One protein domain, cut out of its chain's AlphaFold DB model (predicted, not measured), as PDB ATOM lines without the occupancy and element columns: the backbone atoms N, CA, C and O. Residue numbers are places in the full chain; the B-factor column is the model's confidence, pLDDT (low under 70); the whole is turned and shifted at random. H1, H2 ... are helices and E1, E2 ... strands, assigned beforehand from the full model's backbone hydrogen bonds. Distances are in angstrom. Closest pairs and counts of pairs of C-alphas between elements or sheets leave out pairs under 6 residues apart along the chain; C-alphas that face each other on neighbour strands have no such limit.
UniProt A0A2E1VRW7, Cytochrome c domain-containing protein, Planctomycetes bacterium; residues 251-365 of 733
ATOM      1  N   MET A 251      13.322 -19.760 -41.492       96.12
ATOM      2  CA  MET A 251      12.113 -19.007 -41.147       96.12
ATOM      3  C   MET A 251      12.171 -18.424 -39.743       96.12
ATOM      4  O   MET A 251      11.735 -17.292 -39.542       96.12
ATOM      5  N   GLU A 252      12.675 -19.203 -38.791       94.19
ATOM      6  CA  GLU A 252      12.729 -18.850 -37.376       94.19
ATOM      7  C   GLU A 252      13.763 -19.715 -36.653       94.19
ATOM      8  O   GLU A 252      14.080 -20.818 -37.119       94.19
ATOM      9  N   VAL A 253      14.277 -19.200 -35.537       93.94
ATOM     10  CA  VAL A 253      15.116 -19.934 -34.586       93.94
ATOM     11  C   VAL A 253      14.468 -19.950 -33.206       93.94
ATOM     12  O   VAL A 253      13.947 -18.924 -32.763       93.94
ATOM     13  N   ASP A 254      14.572 -21.094 -32.539       93.38
ATOM     14  CA  ASP A 254      14.204 -21.294 -31.138       93.38
ATOM     15  C   ASP A 254      15.361 -21.970 -30.378       93.38
ATOM     16  O   ASP A 254      16.255 -22.570 -30.990       93.38
ATOM     17  N   PHE A 255      15.377 -21.846 -29.053       90.62
ATOM     18  CA  PHE A 255      16.508 -22.234 -28.205       90.62
ATOM     19  C   PHE A 255      16.110 -23.294 -27.185       90.62
ATOM     20  O   PHE A 255      15.029 -23.232 -26.605       90.62
ATOM     21  N   ASP A 256      17.010 -24.244 -26.923       90.31
ATOM     22  CA  ASP A 256      16.806 -25.208 -25.843       90.31
ATOM     23  C   ASP A 256      16.823 -24.469 -24.488       90.31
ATOM     24  O   ASP A 256      17.832 -23.841 -24.144       90.31
ATOM     25  N   PRO A 257      15.738 -24.525 -23.691       87.81
ATOM     26  CA  PRO A 257      15.664 -23.803 -22.424       87.81
ATOM     27  C   PRO A 257      16.610 -24.369 -21.351       87.81
ATOM     28  O   PRO A 257      16.854 -23.706 -20.342       87.81
ATOM     29  N   THR A 258      17.143 -25.580 -21.540       88.69
ATOM     30  CA  THR A 258      18.077 -26.245 -20.616       88.69
ATOM     31  C   THR A 258      19.527 -26.214 -21.085       88.69
ATOM     32  O   THR A 258      20.434 -26.372 -20.266       88.69
ATOM     33  N   ASP A 259      19.756 -25.975 -22.376       85.50
ATOM     34  CA  ASP A 259      21.081 -25.898 -22.984       85.50
ATOM     35  C   ASP A 259      21.168 -24.706 -23.950       85.50
ATOM     36  O   ASP A 259      20.959 -24.853 -25.154       85.50
ATOM     37  N   PRO A 260      21.550 -23.514 -23.458       73.62
ATOM     38  CA  PRO A 260      21.681 -22.320 -24.295       73.62
ATOM     39  C   PRO A 260      22.706 -22.456 -25.435       73.62
ATOM     40  O   PRO A 260      22.730 -21.646 -26.360       73.62
ATOM     41  N   SER A 261      23.543 -23.502 -25.403       74.62
ATOM     42  CA  SER A 261      24.438 -23.873 -26.498       74.62
ATOM     43  C   SER A 261      23.769 -24.778 -27.541       74.62
ATOM     44  O   SER A 261      24.450 -25.448 -28.310       74.62
ATOM     45  N   LYS A 262      22.440 -24.826 -27.608       84.75
ATOM     46  CA  LYS A 262      21.708 -25.491 -28.686       84.75
ATOM     47  C   LYS A 262      20.616 -24.585 -29.217       84.75
ATOM     48  O   LYS A 262      19.795 -24.057 -28.469       84.75
ATOM     49  N   LEU A 263      20.596 -24.450 -30.536       89.44
ATOM     50  CA  LEU A 263      19.526 -23.760 -31.240       89.44
ATOM     51  C   LEU A 263      18.936 -24.662 -32.315       89.44
ATOM     52  O   LEU A 263      19.616 -25.526 -32.874       89.44
ATOM     53  N   TYR A 264      17.670 -24.424 -32.617       94.50
ATOM     54  CA  TYR A 264      16.914 -25.138 -33.626       94.50
ATOM     55  C   TYR A 264      16.378 -24.118 -34.608       94.50
ATOM     56  O   TYR A 264      15.711 -23.169 -34.205       94.50
ATOM     57  N   TYR A 265      16.653 -24.304 -35.893       95.19
ATOM     58  CA  TYR A 265      16.044 -23.472 -36.920       95.19
ATOM     59  C   TYR A 265      15.061 -24.279 -37.753       95.19
ATOM     60  O   TYR A 265      15.294 -25.447 -38.084       95.19
ATOM     61  N   LEU A 266      13.951 -23.635 -38.099       97.94
ATOM     62  CA  LEU A 266      12.966 -24.178 -39.017       97.94
ATOM     63  C   LEU A 266      13.255 -23.666 -40.426       97.94
ATOM     64  O   LEU A 266      13.257 -22.458 -40.672       97.94
ATOM     65  N   SER A 267      13.458 -24.580 -41.367       97.19
ATOM     66  CA  SER A 267      13.498 -24.255 -42.788       97.19
ATOM     67  C   SER A 267      12.089 -24.171 -43.365       97.19
ATOM     68  O   SER A 267      11.211 -24.982 -43.051       97.19
ATOM     69  N   ARG A 268      11.871 -23.225 -44.279       96.31
ATOM     70  CA  ARG A 268      10.594 -23.038 -44.974       96.31
ATOM     71  C   ARG A 268      10.116 -24.287 -45.730       96.31
ATOM     72  O   ARG A 268       8.905 -24.531 -45.729       96.31
ATOM     73  N   PRO A 269      10.993 -25.112 -46.342       95.88
ATOM     74  CA  PRO A 269      10.590 -26.392 -46.920       95.88
ATOM     75  C   PRO A 269      10.016 -27.392 -45.911       95.88
ATOM     76  O   PRO A 269       9.302 -28.297 -46.331       95.88
ATOM     77  N   GLY A 270      10.280 -27.232 -44.610       97.00
ATOM     78  CA  GLY A 270       9.749 -28.094 -43.555       97.00
ATOM     79  C   GLY A 270      10.782 -29.035 -42.954       97.00
ATOM     80  O   GLY A 270      10.502 -30.221 -42.801       97.00
ATOM     81  N   ARG A 271      11.973 -28.531 -42.621       97.62
ATOM     82  CA  ARG A 271      12.942 -29.260 -41.793       97.62
ATOM     83  C   ARG A 271      13.224 -28.486 -40.519       97.62
ATOM     84  O   ARG A 271      13.505 -27.294 -40.587       97.62
ATOM     85  N   LEU A 272      13.179 -29.168 -39.382       98.12
ATOM     86  CA  LEU A 272      13.700 -28.641 -38.125       98.12
ATOM     87  C   LEU A 272      15.126 -29.156 -37.963       98.12
ATOM     88  O   LEU A 272      15.346 -30.370 -38.013       98.12
ATOM     89  N   ILE A 273      16.084 -28.252 -37.806       95.69
ATOM     90  CA  ILE A 273      17.510 -28.581 -37.810       95.69
ATOM     91  C   ILE A 273      18.145 -28.042 -36.534       95.69
ATOM     92  O   ILE A 273      18.030 -26.852 -36.246       95.69
ATOM     93  N   ALA A 274      18.813 -28.917 -35.786       92.69
ATOM     94  CA  ALA A 274      19.598 -28.543 -34.622       92.69
ATOM     95  C   ALA A 274      20.991 -28.086 -35.057       92.69
ATOM     96  O   ALA A 274      21.634 -28.730 -35.891       92.69
ATOM     97  N   LEU A 275      21.463 -26.994 -34.462       87.25
ATOM     98  CA  LEU A 275      22.833 -26.516 -34.579       87.25
ATOM     99  C   LEU A 275      23.446 -26.419 -33.184       87.25
ATOM    100  O   LEU A 275      22.839 -25.885 -32.253       87.25
ATOM    101  N   GLN A 276      24.692 -26.864 -33.068       71.81
ATOM    102  CA  GLN A 276      25.548 -26.488 -31.949       71.81
ATOM    103  C   GLN A 276      26.284 -25.189 -32.327       71.81
ATOM    104  O   GLN A 276      26.882 -25.141 -33.408       71.81
ATOM    105  N   PRO A 277      26.280 -24.131 -31.494       57.34
ATOM    106  CA  PRO A 277      27.082 -22.930 -31.660       57.34
ATOM    107  C   PRO A 277      28.575 -23.263 -31.561       57.34
ATOM    108  O   PRO A 277      29.222 -23.140 -30.524       57.34
ATOM    109  N   SER A 278      29.144 -23.688 -32.681       55.22
ATOM    110  CA  SER A 278      30.579 -23.716 -32.934       55.22
ATOM    111  C   SER A 278      30.865 -22.892 -34.197       55.22
ATOM    112  O   SER A 278      29.948 -22.503 -34.918       55.22
ATOM    113  N   VAL A 279      32.139 -22.603 -34.485       48.38
ATOM    114  CA  VAL A 279      32.535 -21.830 -35.685       48.38
ATOM    115  C   VAL A 279      32.136 -22.547 -36.989       48.38
ATOM    116  O   VAL A 279      32.021 -21.908 -38.028       48.38
ATOM    117  N   SER A 280      31.894 -23.860 -36.936       57.62
ATOM    118  CA  SER A 280      31.381 -24.665 -38.043       57.62
ATOM    119  C   SER A 280      30.321 -25.616 -37.484       57.62
ATOM    120  O   SER A 280      30.684 -26.710 -37.043       57.62
ATOM    121  N   PRO A 281      29.039 -25.216 -37.439       64.50
ATOM    122  CA  PRO A 281      27.998 -26.055 -36.870       64.50
ATOM    123  C   PRO A 281      27.907 -27.367 -37.657       64.50
ATOM    124  O   PRO A 281      28.012 -27.370 -38.883       64.50
ATOM    125  N   GLU A 282      27.711 -28.482 -36.956       71.81
ATOM    126  CA  GLU A 282      27.326 -29.752 -37.572       71.81
ATOM    127  C   GLU A 282      25.793 -29.821 -37.568       71.81
ATOM    128  O   GLU A 282      25.209 -30.082 -36.514       71.81
ATOM    129  N   PRO A 283      25.110 -29.510 -38.687       85.69
ATOM    130  CA  PRO A 283      23.656 -29.506 -38.719       85.69
ATOM    131  C   PRO A 283      23.103 -30.927 -38.607       85.69
ATOM    132  O   PRO A 283      23.403 -31.786 -39.439       85.69
ATOM    133  N   GLU A 284      22.230 -31.156 -37.626       91.50
ATOM    134  CA  GLU A 284      21.457 -32.393 -37.510       91.50
ATOM    135  C   GLU A 284      19.999 -32.135 -37.894       91.50
ATOM    136  O   GLU A 284      19.325 -31.288 -37.310       91.50
ATOM    137  N   VAL A 285      19.482 -32.891 -38.863       95.56
ATOM    138  CA  VAL A 285      18.050 -32.864 -39.182       95.56
ATOM    139  C   VAL A 285      17.283 -33.607 -38.088       95.56
ATOM    140  O   VAL A 285      17.389 -34.829 -37.955       95.56
ATOM    141  N   MET A 286      16.478 -32.861 -37.334       97.25
ATOM    142  CA  MET A 286      15.665 -33.372 -36.229       97.25
ATOM    143  C   MET A 286      14.297 -33.848 -36.713       97.25
ATOM    144  O   MET A 286      13.825 -34.896 -36.282       97.25
ATOM    145  N   ILE A 287      13.693 -33.095 -37.638       98.38
ATOM    146  CA  ILE A 287      12.429 -33.419 -38.313       98.38
ATOM    147  C   ILE A 287      12.572 -33.101 -39.800       98.38
ATOM    148  O   ILE A 287      13.084 -32.039 -40.155       98.38
ATOM    149  N   ASP A 288      12.071 -33.985 -40.663       98.06
ATOM    150  CA  ASP A 288      11.853 -33.712 -42.087       98.06
ATOM    151  C   ASP A 288      10.390 -33.992 -42.447       98.06
ATOM    152  O   ASP A 288       9.940 -35.135 -42.541       98.06
ATOM    153  N   MET A 289       9.645 -32.910 -42.650       96.56
ATOM    154  CA  MET A 289       8.235 -32.904 -43.024       96.56
ATOM    155  C   MET A 289       8.013 -32.230 -44.384       96.56
ATOM    156  O   MET A 289       6.915 -31.747 -44.677       96.56
ATOM    157  N   THR A 290       9.033 -32.225 -45.245       95.56
ATOM    158  CA  THR A 290       8.968 -31.624 -46.588       95.56
ATOM    159  C   THR A 290       7.830 -32.200 -47.435       95.56
ATOM    160  O   THR A 290       7.091 -31.456 -48.085       95.56
ATOM    161  N   GLU A 291       7.577 -33.506 -47.327       93.19
ATOM    162  CA  GLU A 291       6.446 -34.192 -47.972       93.19
ATOM    163  C   GLU A 291       5.068 -33.815 -47.393       93.19
ATOM    164  O   GLU A 291       4.032 -34.026 -48.036       93.19
ATOM    165  N   ARG A 292       5.018 -33.248 -46.180       92.81
ATOM    166  CA  ARG A 292       3.786 -32.700 -45.589       92.81
ATOM    167  C   ARG A 292       3.540 -31.261 -46.016       92.81
ATOM    168  O   ARG A 292       2.392 -30.940 -46.315       92.81
ATOM    169  N   VAL A 293       4.582 -30.435 -46.095       93.62
ATOM    170  CA  VAL A 293       4.495 -29.038 -46.558       93.62
ATOM    171  C   VAL A 293       4.176 -28.975 -48.056       93.62
ATOM    172  O   VAL A 293       3.252 -28.270 -48.474       93.62
ATOM    173  N   LYS A 294       4.899 -29.758 -48.870       88.12
ATOM    174  CA  LYS A 294       4.785 -29.909 -50.338       88.12
ATOM    175  C   LYS A 294       5.052 -28.671 -51.193       88.12
ATOM    176  O   LYS A 294       5.381 -28.821 -52.369       88.12
ATOM    177  N   SER A 295       4.853 -27.459 -50.683       89.25
ATOM    178  CA  SER A 295       4.975 -26.237 -51.475       89.25
ATOM    179  C   SER A 295       5.457 -25.057 -50.648       89.25
ATOM    180  O   SER A 295       4.947 -24.795 -49.565       89.25
ATOM    181  N   ILE A 296       6.385 -24.308 -51.238       90.19
ATOM    182  CA  ILE A 296       6.911 -23.035 -50.735       90.19
ATOM    183  C   ILE A 296       6.590 -21.873 -51.692       90.19
ATOM    184  O   ILE A 296       7.325 -20.896 -51.795       90.19
ATOM    185  N   GLU A 297       5.524 -22.000 -52.487       86.00
ATOM    186  CA  GLU A 297       5.090 -20.930 -53.393       86.00
ATOM    187  C   GLU A 297       4.459 -19.767 -52.612       86.00
ATOM    188  O   GLU A 297       3.636 -19.990 -51.728       86.00
ATOM    189  N   PHE A 298       4.764 -18.526 -53.004       86.19
ATOM    190  CA  PHE A 298       4.259 -17.294 -52.369       86.19
ATOM    191  C   PHE A 298       4.621 -17.188 -50.889       86.19
ATOM    192  O   PHE A 298       5.782 -16.913 -50.604       86.19
ATOM    193  N   GLU A 299       3.678 -17.424 -49.973       90.06
ATOM    194  CA  GLU A 299       3.889 -17.421 -48.516       90.06
ATOM    195  C   GLU A 299       3.740 -18.824 -47.906       90.06
ATOM    196  O   GLU A 299       3.829 -18.989 -46.694       90.06
ATOM    197  N   LEU A 300       3.492 -19.856 -48.724       92.69
ATOM    198  CA  LEU A 300       3.373 -21.231 -48.238       92.69
ATOM    199  C   LEU A 300       4.708 -21.739 -47.684       92.69
ATOM    200  O   LEU A 300       5.778 -21.301 -48.115       92.69
ATOM    201  N   GLY A 301       4.640 -22.689 -46.763       95.56
ATOM    202  CA  GLY A 301       5.796 -23.346 -46.168       95.56
ATOM    203  C   GLY A 301       5.521 -23.812 -44.744       95.56
ATOM    204  O   GLY A 301       4.395 -23.718 -44.249       95.56
ATOM    205  N   ALA A 302       6.570 -24.287 -44.082       97.75
ATOM    206  CA  ALA A 302       6.638 -24.264 -42.630       97.75
ATOM    207  C   ALA A 302       6.912 -22.824 -42.173       97.75
ATOM    208  O   ALA A 302       7.730 -22.136 -42.782       97.75
ATOM    209  N   LEU A 303       6.170 -22.344 -41.174       97.06
ATOM    210  CA  LEU A 303       6.108 -20.920 -40.833       97.06
ATOM    211  C   LEU A 303       6.806 -20.601 -39.509       97.06
ATOM    212  O   LEU A 303       7.494 -19.580 -39.427       97.06
ATOM    213  N   SER A 304       6.628 -21.472 -38.512       97.94
ATOM    214  CA  SER A 304       7.186 -21.325 -37.166       97.94
ATOM    215  C   SER A 304       7.264 -22.667 -36.436       97.94
ATOM    216  O   SER A 304       6.504 -23.596 -36.738       97.94
ATOM    217  N   ALA A 305       8.212 -22.768 -35.505       98.06
ATOM    218  CA  ALA A 305       8.363 -23.886 -34.587       98.06
ATOM    219  C   ALA A 305       8.571 -23.359 -33.165       98.06
ATOM    220  O   ALA A 305       9.332 -22.418 -32.976       98.06
ATOM    221  N   ALA A 306       7.931 -24.004 -32.190       98.06
ATOM    222  CA  ALA A 306       8.073 -23.697 -30.772       98.06
ATOM    223  C   ALA A 306       8.436 -24.964 -29.995       98.06
ATOM    224  O   ALA A 306       7.699 -25.958 -30.034       98.06
ATOM    225  N   LEU A 307       9.561 -24.938 -29.289       97.88
ATOM    226  CA  LEU A 307       9.918 -25.947 -28.299       97.88
ATOM    227  C   LEU A 307       9.026 -25.780 -27.065       97.88
ATOM    228  O   LEU A 307       8.663 -24.666 -26.684       97.88
ATOM    229  N   HIS A 308       8.640 -26.891 -26.437       98.19
ATOM    230  CA  HIS A 308       7.879 -26.825 -25.192       98.19
ATOM    231  C   HIS A 308       8.685 -26.094 -24.094       98.19
ATOM    232  O   HIS A 308       9.896 -26.296 -24.016       98.19
ATOM    233  N   PRO A 309       8.067 -25.328 -23.173       96.31
ATOM    234  CA  PRO A 309       8.794 -24.687 -22.066       96.31
ATOM    235  C   PRO A 309       9.544 -25.670 -21.151       96.31
ATOM    236  O   PRO A 309      10.493 -25.303 -20.462       96.31
ATOM    237  N   GLU A 310       9.114 -26.932 -21.147       96.19
ATOM    238  CA  GLU A 310       9.752 -28.034 -20.416       96.19
ATOM    239  C   GLU A 310      10.689 -28.894 -21.286       96.19
ATOM    240  O   GLU A 310      11.140 -29.952 -20.843       96.19
ATOM    241  N   PHE A 311      10.983 -28.471 -22.519       96.81
ATOM    242  CA  PHE A 311      11.917 -29.157 -23.412       96.81
ATOM    243  C   PHE A 311      13.289 -29.331 -22.743       96.81
ATOM    244  O   PHE A 311      13.724 -28.480 -21.972       96.81
ATOM    245  N   GLY A 312      13.952 -30.462 -22.984       93.31
ATOM    246  CA  GLY A 312      15.258 -30.789 -22.405       93.31
ATOM    247  C   GLY A 312      15.248 -31.153 -20.911       93.31
ATOM    248  O   GLY A 312      16.249 -31.661 -20.404       93.31
ATOM    249  N   GLN A 313      14.136 -30.966 -20.185       94.50
ATOM    250  CA  GLN A 313      14.061 -31.295 -18.757       94.50
ATOM    251  C   GLN A 313      13.972 -32.821 -18.545       94.50
ATOM    252  O   GLN A 313      12.972 -33.414 -18.942       94.50
ATOM    253  N   PRO A 314      14.943 -33.484 -17.879       87.69
ATOM    254  CA  PRO A 314      15.063 -34.953 -17.879       87.69
ATOM    255  C   PRO A 314      13.841 -35.750 -17.397       87.69
ATOM    256  O   PRO A 314      13.663 -36.890 -17.817       87.69
ATOM    257  N   ASP A 315      13.011 -35.163 -16.532       91.06
ATOM    258  CA  ASP A 315      11.856 -35.825 -15.914       91.06
ATOM    259  C   ASP A 315      10.499 -35.317 -16.443       91.06
ATOM    260  O   ASP A 315       9.447 -35.763 -15.976       91.06
ATOM    261  N   SER A 316      10.492 -34.381 -17.401       94.88
ATOM    262  CA  SER A 316       9.245 -33.859 -17.967       94.88
ATOM    263  C   SER A 316       8.681 -34.812 -19.036       94.88
ATOM    264  O   SER A 316       9.419 -35.264 -19.913       94.88
ATOM    265  N   PRO A 317       7.357 -35.078 -19.053       93.62
ATOM    266  CA  PRO A 317       6.715 -35.776 -20.172       93.62
ATOM    267  C   PRO A 317       6.770 -34.975 -21.485       93.62
ATOM    268  O   PRO A 317       6.544 -35.540 -22.554       93.62
ATOM    269  N   ASN A 318       7.080 -33.681 -21.404       96.50
ATOM    270  CA  ASN A 318       7.172 -32.751 -22.519       96.50
ATOM    271  C   ASN A 318       8.627 -32.465 -22.942       96.50
ATOM    272  O   ASN A 318       8.861 -31.622 -23.809       96.50
ATOM    273  N   ALA A 319       9.606 -33.180 -22.372       95.31
ATOM    274  CA  ALA A 319      11.040 -32.954 -22.579       95.31
ATOM    275  C   ALA A 319      11.500 -33.034 -24.043       95.31
ATOM    276  O   ALA A 319      12.531 -32.470 -24.394       95.31
ATOM    277  N   GLY A 320      10.753 -33.739 -24.898       96.44
ATOM    278  CA  GLY A 320      11.042 -33.872 -26.325       96.44
ATOM    279  C   GLY A 320      10.092 -33.106 -27.244       96.44
ATOM    280  O   GLY A 320      10.235 -33.213 -28.459       96.44
ATOM    281  N   TYR A 321       9.094 -32.384 -26.728       98.44
ATOM    282  CA  TYR A 321       8.012 -31.878 -27.574       98.44
ATOM    283  C   TYR A 321       8.345 -30.568 -28.286       98.44
ATOM    284  O   TYR A 321       8.755 -29.582 -27.677       98.44
ATOM    285  N   VAL A 322       8.089 -30.567 -29.596       98.69
ATOM    286  CA  VAL A 322       8.125 -29.392 -30.472       98.69
ATOM    287  C   VAL A 322       6.814 -29.278 -31.240       98.69
ATOM    288  O   VAL A 322       6.235 -30.284 -31.658       98.69
ATOM    289  N   TYR A 323       6.350 -28.050 -31.447       98.81
ATOM    290  CA  TYR A 323       5.116 -27.723 -32.153       98.81
ATOM    291  C   TYR A 323       5.467 -26.954 -33.420       98.81
ATOM    292  O   TYR A 323       6.148 -25.939 -33.346       98.81
ATOM    293  N   ILE A 324       5.014 -27.426 -34.581       98.69
ATOM    294  CA  ILE A 324       5.310 -26.804 -35.875       98.69
ATOM    295  C   ILE A 324       4.011 -26.303 -36.506       98.69
ATOM    296  O   ILE A 324       3.068 -27.077 -36.707       98.69
ATOM    297  N   TRP A 325       3.989 -25.010 -36.834       98.38
ATOM    298  CA  TRP A 325       2.923 -24.331 -37.568       98.38
ATOM    299  C   TRP A 325       3.297 -24.202 -39.045       98.38
ATOM    300  O   TRP A 325       4.341 -23.644 -39.397       98.38
ATOM    301  N   PHE A 326       2.466 -24.743 -39.934       97.81
ATOM    302  CA  PHE A 326       2.789 -24.834 -41.355       97.81
ATOM    303  C   PHE A 326       1.555 -24.866 -42.249       97.81
ATOM    304  O   PHE A 326       0.437 -25.154 -41.827       97.81
ATOM    305  N   THR A 327       1.773 -24.610 -43.534       96.06
ATOM    306  CA  THR A 327       0.743 -24.750 -44.563       96.06
ATOM    307  C   THR A 327       0.905 -26.054 -45.330       96.06
ATOM    308  O   THR A 327       2.029 -26.477 -45.603       96.06
ATOM    309  N   ARG A 328      -0.208 -26.634 -45.786       92.62
ATOM    310  CA  ARG A 328      -0.208 -27.770 -46.718       92.62
ATOM    311  C   ARG A 328      -1.039 -27.469 -47.954       92.62
ATOM    312  O   ARG A 328      -2.156 -26.960 -47.856       92.62
ATOM    313  N   LEU A 329      -0.507 -27.853 -49.113       88.81
ATOM    314  CA  LEU A 329      -1.236 -27.886 -50.379       88.81
ATOM    315  C   LEU A 329      -1.593 -29.335 -50.740       88.81
ATOM    316  O   LEU A 329      -0.716 -30.187 -50.891       88.81
ATOM    317  N   GLU A 330      -2.882 -29.616 -50.907       83.62
ATOM    318  CA  GLU A 330      -3.386 -30.936 -51.289       83.62
ATOM    319  C   GLU A 330      -3.805 -31.018 -52.765       83.62
ATOM    320  O   GLU A 330      -3.734 -30.052 -53.537       83.62
ATOM    321  N   ALA A 331      -4.233 -32.218 -53.177       72.62
ATOM    322  CA  ALA A 331      -4.857 -32.433 -54.476       72.62
ATOM    323  C   ALA A 331      -6.064 -31.491 -54.659       72.62
ATOM    324  O   ALA A 331      -6.641 -30.992 -53.700       72.62
ATOM    325  N   ALA A 332      -6.414 -31.183 -55.911       71.94
ATOM    326  CA  ALA A 332      -7.427 -30.172 -56.250       71.94
ATOM    327  C   ALA A 332      -7.127 -28.732 -55.763       71.94
ATOM    328  O   ALA A 332      -7.994 -27.867 -55.864       71.94
ATOM    329  N   ARG A 333      -5.882 -28.439 -55.346       76.31
ATOM    330  CA  ARG A 333      -5.424 -27.119 -54.864       76.31
ATOM    331  C   ARG A 333      -6.096 -26.662 -53.564       76.31
ATOM    332  O   ARG A 333      -6.150 -25.458 -53.305       76.31
ATOM    333  N   GLU A 334      -6.584 -27.599 -52.756       89.06
ATOM    334  CA  GLU A 334      -7.038 -27.294 -51.401       89.06
ATOM    335  C   GLU A 334      -5.852 -26.898 -50.518       89.06
ATOM    336  O   GLU A 334      -4.762 -27.458 -50.645       89.06
ATOM    337  N   GLN A 335      -6.057 -25.906 -49.656       91.19
ATOM    338  CA  GLN A 335      -5.021 -25.355 -48.789       91.19
ATOM    339  C   GLN A 335      -5.472 -25.420 -47.339       91.19
ATOM    340  O   GLN A 335      -6.648 -25.190 -47.041       91.19
ATOM    341  N   TYR A 336      -4.517 -25.700 -46.459       93.88
ATOM    342  CA  TYR A 336      -4.740 -25.889 -45.033       93.88
ATOM    343  C   TYR A 336      -3.652 -25.181 -44.228       93.88
ATOM    344  O   TYR A 336      -2.499 -25.150 -44.663       93.88
ATOM    345  N   ASN A 337      -4.028 -24.662 -43.062       95.12
ATOM    346  CA  ASN A 337      -3.103 -24.322 -41.988       95.12
ATOM    347  C   ASN A 337      -3.117 -25.455 -40.953       95.12
ATOM    348  O   ASN A 337      -4.192 -25.941 -40.580       95.12
ATOM    349  N   LEU A 338      -1.935 -25.891 -40.522       96.81
ATOM    350  CA  LEU A 338      -1.761 -27.020 -39.624       96.81
ATOM    351  C   LEU A 338      -0.844 -26.678 -38.460       96.81
ATOM    352  O   LEU A 338       0.225 -26.101 -38.651       96.81
ATOM    353  N   LEU A 339      -1.252 -27.139 -37.280       98.62
ATOM    354  CA  LEU A 339      -0.394 -27.267 -36.111       98.62
ATOM    355  C   LEU A 339      -0.188 -28.757 -35.850       98.62
ATOM    356  O   LEU A 339      -1.171 -29.476 -35.643       98.62
ATOM    357  N   SER A 340       1.064 -29.200 -35.814       98.62
ATOM    358  CA  SER A 340       1.424 -30.565 -35.417       98.62
ATOM    359  C   SER A 340       2.458 -30.547 -34.297       98.62
ATOM    360  O   SER A 340       3.364 -29.716 -34.306       98.62
ATOM    361  N   ARG A 341       2.351 -31.494 -33.361       98.69
ATOM    362  CA  ARG A 341       3.378 -31.779 -32.350       98.69
ATOM    363  C   ARG A 341       4.228 -32.969 -32.788       98.69
ATOM    364  O   ARG A 341       3.676 -33.955 -33.273       98.69
ATOM    365  N   PHE A 342       5.531 -32.907 -32.549       98.69
ATOM    366  CA  PHE A 342       6.481 -34.005 -32.743       98.69
ATOM    367  C   PHE A 342       7.272 -34.266 -31.456       98.69
ATOM    368  O   PHE A 342       7.356 -33.393 -30.592       98.69
ATOM    369  N   ASP A 343       7.848 -35.461 -31.339       98.06
ATOM    370  CA  ASP A 343       8.679 -35.888 -30.214       98.06
ATOM    371  C   ASP A 343      10.134 -36.101 -30.656       98.06
ATOM    372  O   ASP A 343      10.462 -37.072 -31.340       98.06
ATOM    373  N   LEU A 344      11.006 -35.173 -30.261       97.06
ATOM    374  CA  LEU A 344      12.440 -35.179 -30.548       97.06
ATOM    375  C   LEU A 344      13.243 -36.094 -29.616       97.06
ATOM    376  O   LEU A 344      14.425 -36.302 -29.880       97.06
ATOM    377  N   SER A 345      12.633 -36.644 -28.557       94.62
ATOM    378  CA  SER A 345      13.303 -37.602 -27.664       94.62
ATOM    379  C   SER A 345      13.486 -38.980 -28.309       94.62
ATOM    380  O   SER A 345      14.291 -39.792 -27.845       94.62
ATOM    381  N   LEU A 346      12.760 -39.243 -29.400       96.75
ATOM    382  CA  LEU A 346      12.885 -40.474 -30.167       96.75
ATOM    383  C   LEU A 346      14.246 -40.528 -30.886       96.75
ATOM    384  O   LEU A 346      14.697 -39.524 -31.442       96.75
ATOM    385  N   PRO A 347      14.915 -41.693 -30.898       95.25
ATOM    386  CA  PRO A 347      16.336 -41.768 -31.232       95.25
ATOM    387  C   PRO A 347      16.639 -41.632 -32.727       95.25
ATOM    388  O   PRO A 347      17.776 -41.332 -33.089       95.25
ATOM    389  N   THR A 348      15.667 -41.877 -33.610       97.44
ATOM    390  CA  THR A 348      15.884 -41.836 -35.063       97.44
ATOM    391  C   THR A 348      15.011 -40.791 -35.750       97.44
ATOM    392  O   THR A 348      13.880 -40.538 -35.344       97.44
ATOM    393  N   LEU A 349      15.503 -40.213 -36.854       97.50
ATOM    394  CA  LEU A 349      14.721 -39.283 -37.681       97.50
ATOM    395  C   LEU A 349      13.393 -39.896 -38.165       97.50
ATOM    396  O   LEU A 349      12.388 -39.197 -38.217       97.50
ATOM    397  N   GLU A 350      13.368 -41.191 -38.491       97.88
ATOM    398  CA  GLU A 350      12.146 -41.880 -38.921       97.88
ATOM    399  C   GLU A 350      11.093 -41.925 -37.806       97.88
ATOM    400  O   GLU A 350       9.937 -41.573 -38.045       97.88
ATOM    401  N   GLU A 351      11.488 -42.285 -36.583       98.38
ATOM    402  CA  GLU A 351      10.586 -42.305 -35.427       98.38
ATOM    403  C   GLU A 351      10.126 -40.893 -35.045       98.38
ATOM    404  O   GLU A 351       8.930 -40.683 -34.834       98.38
ATOM    405  N   ARG A 352      11.041 -39.911 -35.042       98.50
ATOM    406  CA  ARG A 352      10.720 -38.491 -34.812       98.50
ATOM    407  C   ARG A 352       9.682 -37.995 -35.825       98.50
ATOM    408  O   ARG A 352       8.656 -37.448 -35.428       98.50
ATOM    409  N   ASN A 353       9.863 -38.272 -37.117       98.31
ATOM    410  CA  ASN A 353       8.898 -37.910 -38.165       98.31
ATOM    411  C   ASN A 353       7.552 -38.646 -38.021       98.31
ATOM    412  O   ASN A 353       6.497 -38.064 -38.278       98.31
ATOM    413  N   ALA A 354       7.574 -39.921 -37.621       98.19
ATOM    414  CA  ALA A 354       6.372 -40.736 -37.429       98.19
ATOM    415  C   ALA A 354       5.574 -40.364 -36.166       98.19
ATOM    416  O   ALA A 354       4.405 -40.732 -36.062       98.19
ATOM    417  N   SER A 355       6.177 -39.624 -35.230       98.44
ATOM    418  CA  SER A 355       5.547 -39.187 -33.975       98.44
ATOM    419  C   SER A 355       4.509 -38.068 -34.125       98.44
ATOM    420  O   SER A 355       3.903 -37.669 -33.129       98.44
ATOM    421  N   GLU A 356       4.303 -37.560 -35.346       98.38
ATOM    422  CA  GLU A 356       3.400 -36.445 -35.621       98.38
ATOM    423  C   GLU A 356       2.010 -36.651 -35.003       98.38
ATOM    424  O   GLU A 356       1.266 -37.572 -35.353       98.38
ATOM    425  N   LEU A 357       1.620 -35.706 -34.154       98.50
ATOM    426  CA  LEU A 357       0.264 -35.557 -33.657       98.50
ATOM    427  C   LEU A 357      -0.339 -34.276 -34.236       98.50
ATOM    428  O   LEU A 357       0.037 -33.173 -33.842       98.50
ATOM    429  N   VAL A 358      -1.280 -34.420 -35.172       98.44
ATOM    430  CA  VAL A 358      -1.984 -33.283 -35.785       98.44
ATOM    431  C   VAL A 358      -2.967 -32.693 -34.778       98.44
ATOM    432  O   VAL A 358      -3.910 -33.363 -34.365       98.44
ATOM    433  N   MET A 359      -2.765 -31.431 -34.409       98.56
ATOM    434  CA  MET A 359      -3.560 -30.720 -33.402       98.56
ATOM    435  C   MET A 359      -4.567 -29.764 -34.043       98.56
ATOM    436  O   MET A 359      -5.701 -29.638 -33.583       98.56
ATOM    437  N   MET A 360      -4.180 -29.120 -35.144       98.25
ATOM    438  CA  MET A 360      -5.082 -28.320 -35.969       98.25
ATOM    439  C   MET A 360      -4.914 -28.677 -37.438       98.25
ATOM    440  O   MET A 360      -3.799 -28.873 -37.916       98.25
ATOM    441  N   ASN A 361      -6.030 -28.728 -38.158       96.25
ATOM    442  CA  ASN A 361      -6.067 -28.834 -39.609       96.25
ATOM    443  C   ASN A 361      -7.254 -28.016 -40.127       96.25
ATOM    444  O   ASN A 361      -8.376 -28.519 -40.233       96.25
ATOM    445  N   VAL A 362      -7.010 -26.732 -40.382       94.44
ATOM    446  CA  VAL A 362      -8.045 -25.755 -40.736       94.44
ATOM    447  C   VAL A 362      -7.944 -25.441 -42.219       94.44
ATOM    448  O   VAL A 362      -6.902 -24.993 -42.705       94.44
ATOM    449  N   LYS A 363      -9.028 -25.690 -42.956       92.06
ATOM    450  CA  LYS A 363      -9.108 -25.362 -44.376       92.06
ATOM    451  C   LYS A 363      -9.122 -23.855 -44.546       92.06
ATOM    452  O   LYS A 363      -9.772 -23.124 -43.803       92.06
ATOM    453  N   ARG A 364      -8.446 -23.395 -45.589       88.25
ATOM    454  CA  ARG A 364      -8.339 -21.979 -45.922       88.25
ATOM    455  C   ARG A 364      -8.644 -21.723 -47.390       88.25
ATOM    456  O   ARG A 364      -8.727 -22.644 -48.211       88.25
ATOM    457  N   ARG A 365      -8.829 -20.448 -47.737       87.00
ATOM    458  CA  ARG A 365      -9.007 -20.052 -49.136       87.00
ATOM    459  C   ARG A 365      -7.758 -20.420 -49.937       87.00
ATOM    460  O   ARG A 365      -6.648 -20.305 -49.422       87.00
TER     461      ARG A 365
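AT A GLANCE: This is residues 251 to 365 of the 733 residues of the protein "Cytochrome c domain-containing protein" of Planctomycetes bacterium (UniProt A0A2E1VRW7). Two four-stranded antiparallel sheets, E1 to E4 and E5 to E8, are stacked partly face to face as a small sandwich, with E5 near E1 and E2, and E8 at the edge farthest from E5. The short helix H2 sits by E4 and the last residues of E7, and the one-turn helix H1 is beside E6. The printed part has 115 residues with eight named strands and two named helices, in the order E1 E2 E3 E4 H1 E5 E6 E7 H2 E8; the sheet orders are E1 E2 E3 E4 and E5 E6 E7 E8. The class is mostly strand, and the whole is compact, with a radius of gyration of the C-alphas of 14.3 A and spans of 43 by 33 by 23 A.

IN THESE COORDINATES: E1, residues 251 to 255, begins at C-alpha 251 (12.113, -19.007, -41.147). E2 is residues 263 to 267, E3 271 to 275 and E4 284 to 288. H1 is residues 290 to 293. E5, residues 302 to 307, is 14.8 A long. E6, residues 321 to 329, is 24.9 A long and begins at C-alpha 321 (8.012, -31.878, -27.574). E7, residues 335 to 343, is 25.4 A long. H2 is residues 349 to 354. E8, residues 357 to 364, is 20.2 A long and ends at C-alpha 364 (-8.339, -21.979, -45.922).

HOW THE PARTS SIT: E1 E2 E3 E4 form a meander, each strand the antiparallel neighbour of the one before, and so do E5 E6 E7. N 254 and O 264 are 2.9 A apart between E1 and E2, N 265 and O 273 2.9 A between E2 and E3, and N 274 and O 284 2.9 A between E3 and E4. The sheets' facing parts are 9.2 A centre to centre, their best planes 26 degrees apart. The closest C-alphas of E1 and E5 are those of Glu 252 and Ser 304, 6.1 A. The second sheet is twisted; within hydrogen-bond range are N 306 and O 323, 2.9 A, for E5 and E6, N 324 and O 340, 2.8 A, for E6 and E7, and N 339 and O 360, 3.1 A, for E7 and E8. H1 is on this sheet at a height of 6.4 A, over none of its strands; its closest C-alpha pair with E6 is Val 293 and Arg 328, 4.9 A. H2 only grazes both sheets; its closest C-alpha pair with E4 is Asn 353 and Ile 287, 5.7 A. In H2 every O i to N i+4 pair is within hydrogen-bond range; H1 is too short for one.

THE WHOLE: The C-alphas farthest apart, of Val 279 and Ala 332, are 45.7 A apart. The printed part has no cut. The link from E5 to E6, residues 308 to 320, is long. Mean pLDDT of the printed part is 91.6, and residues 277 to 281 are under 70.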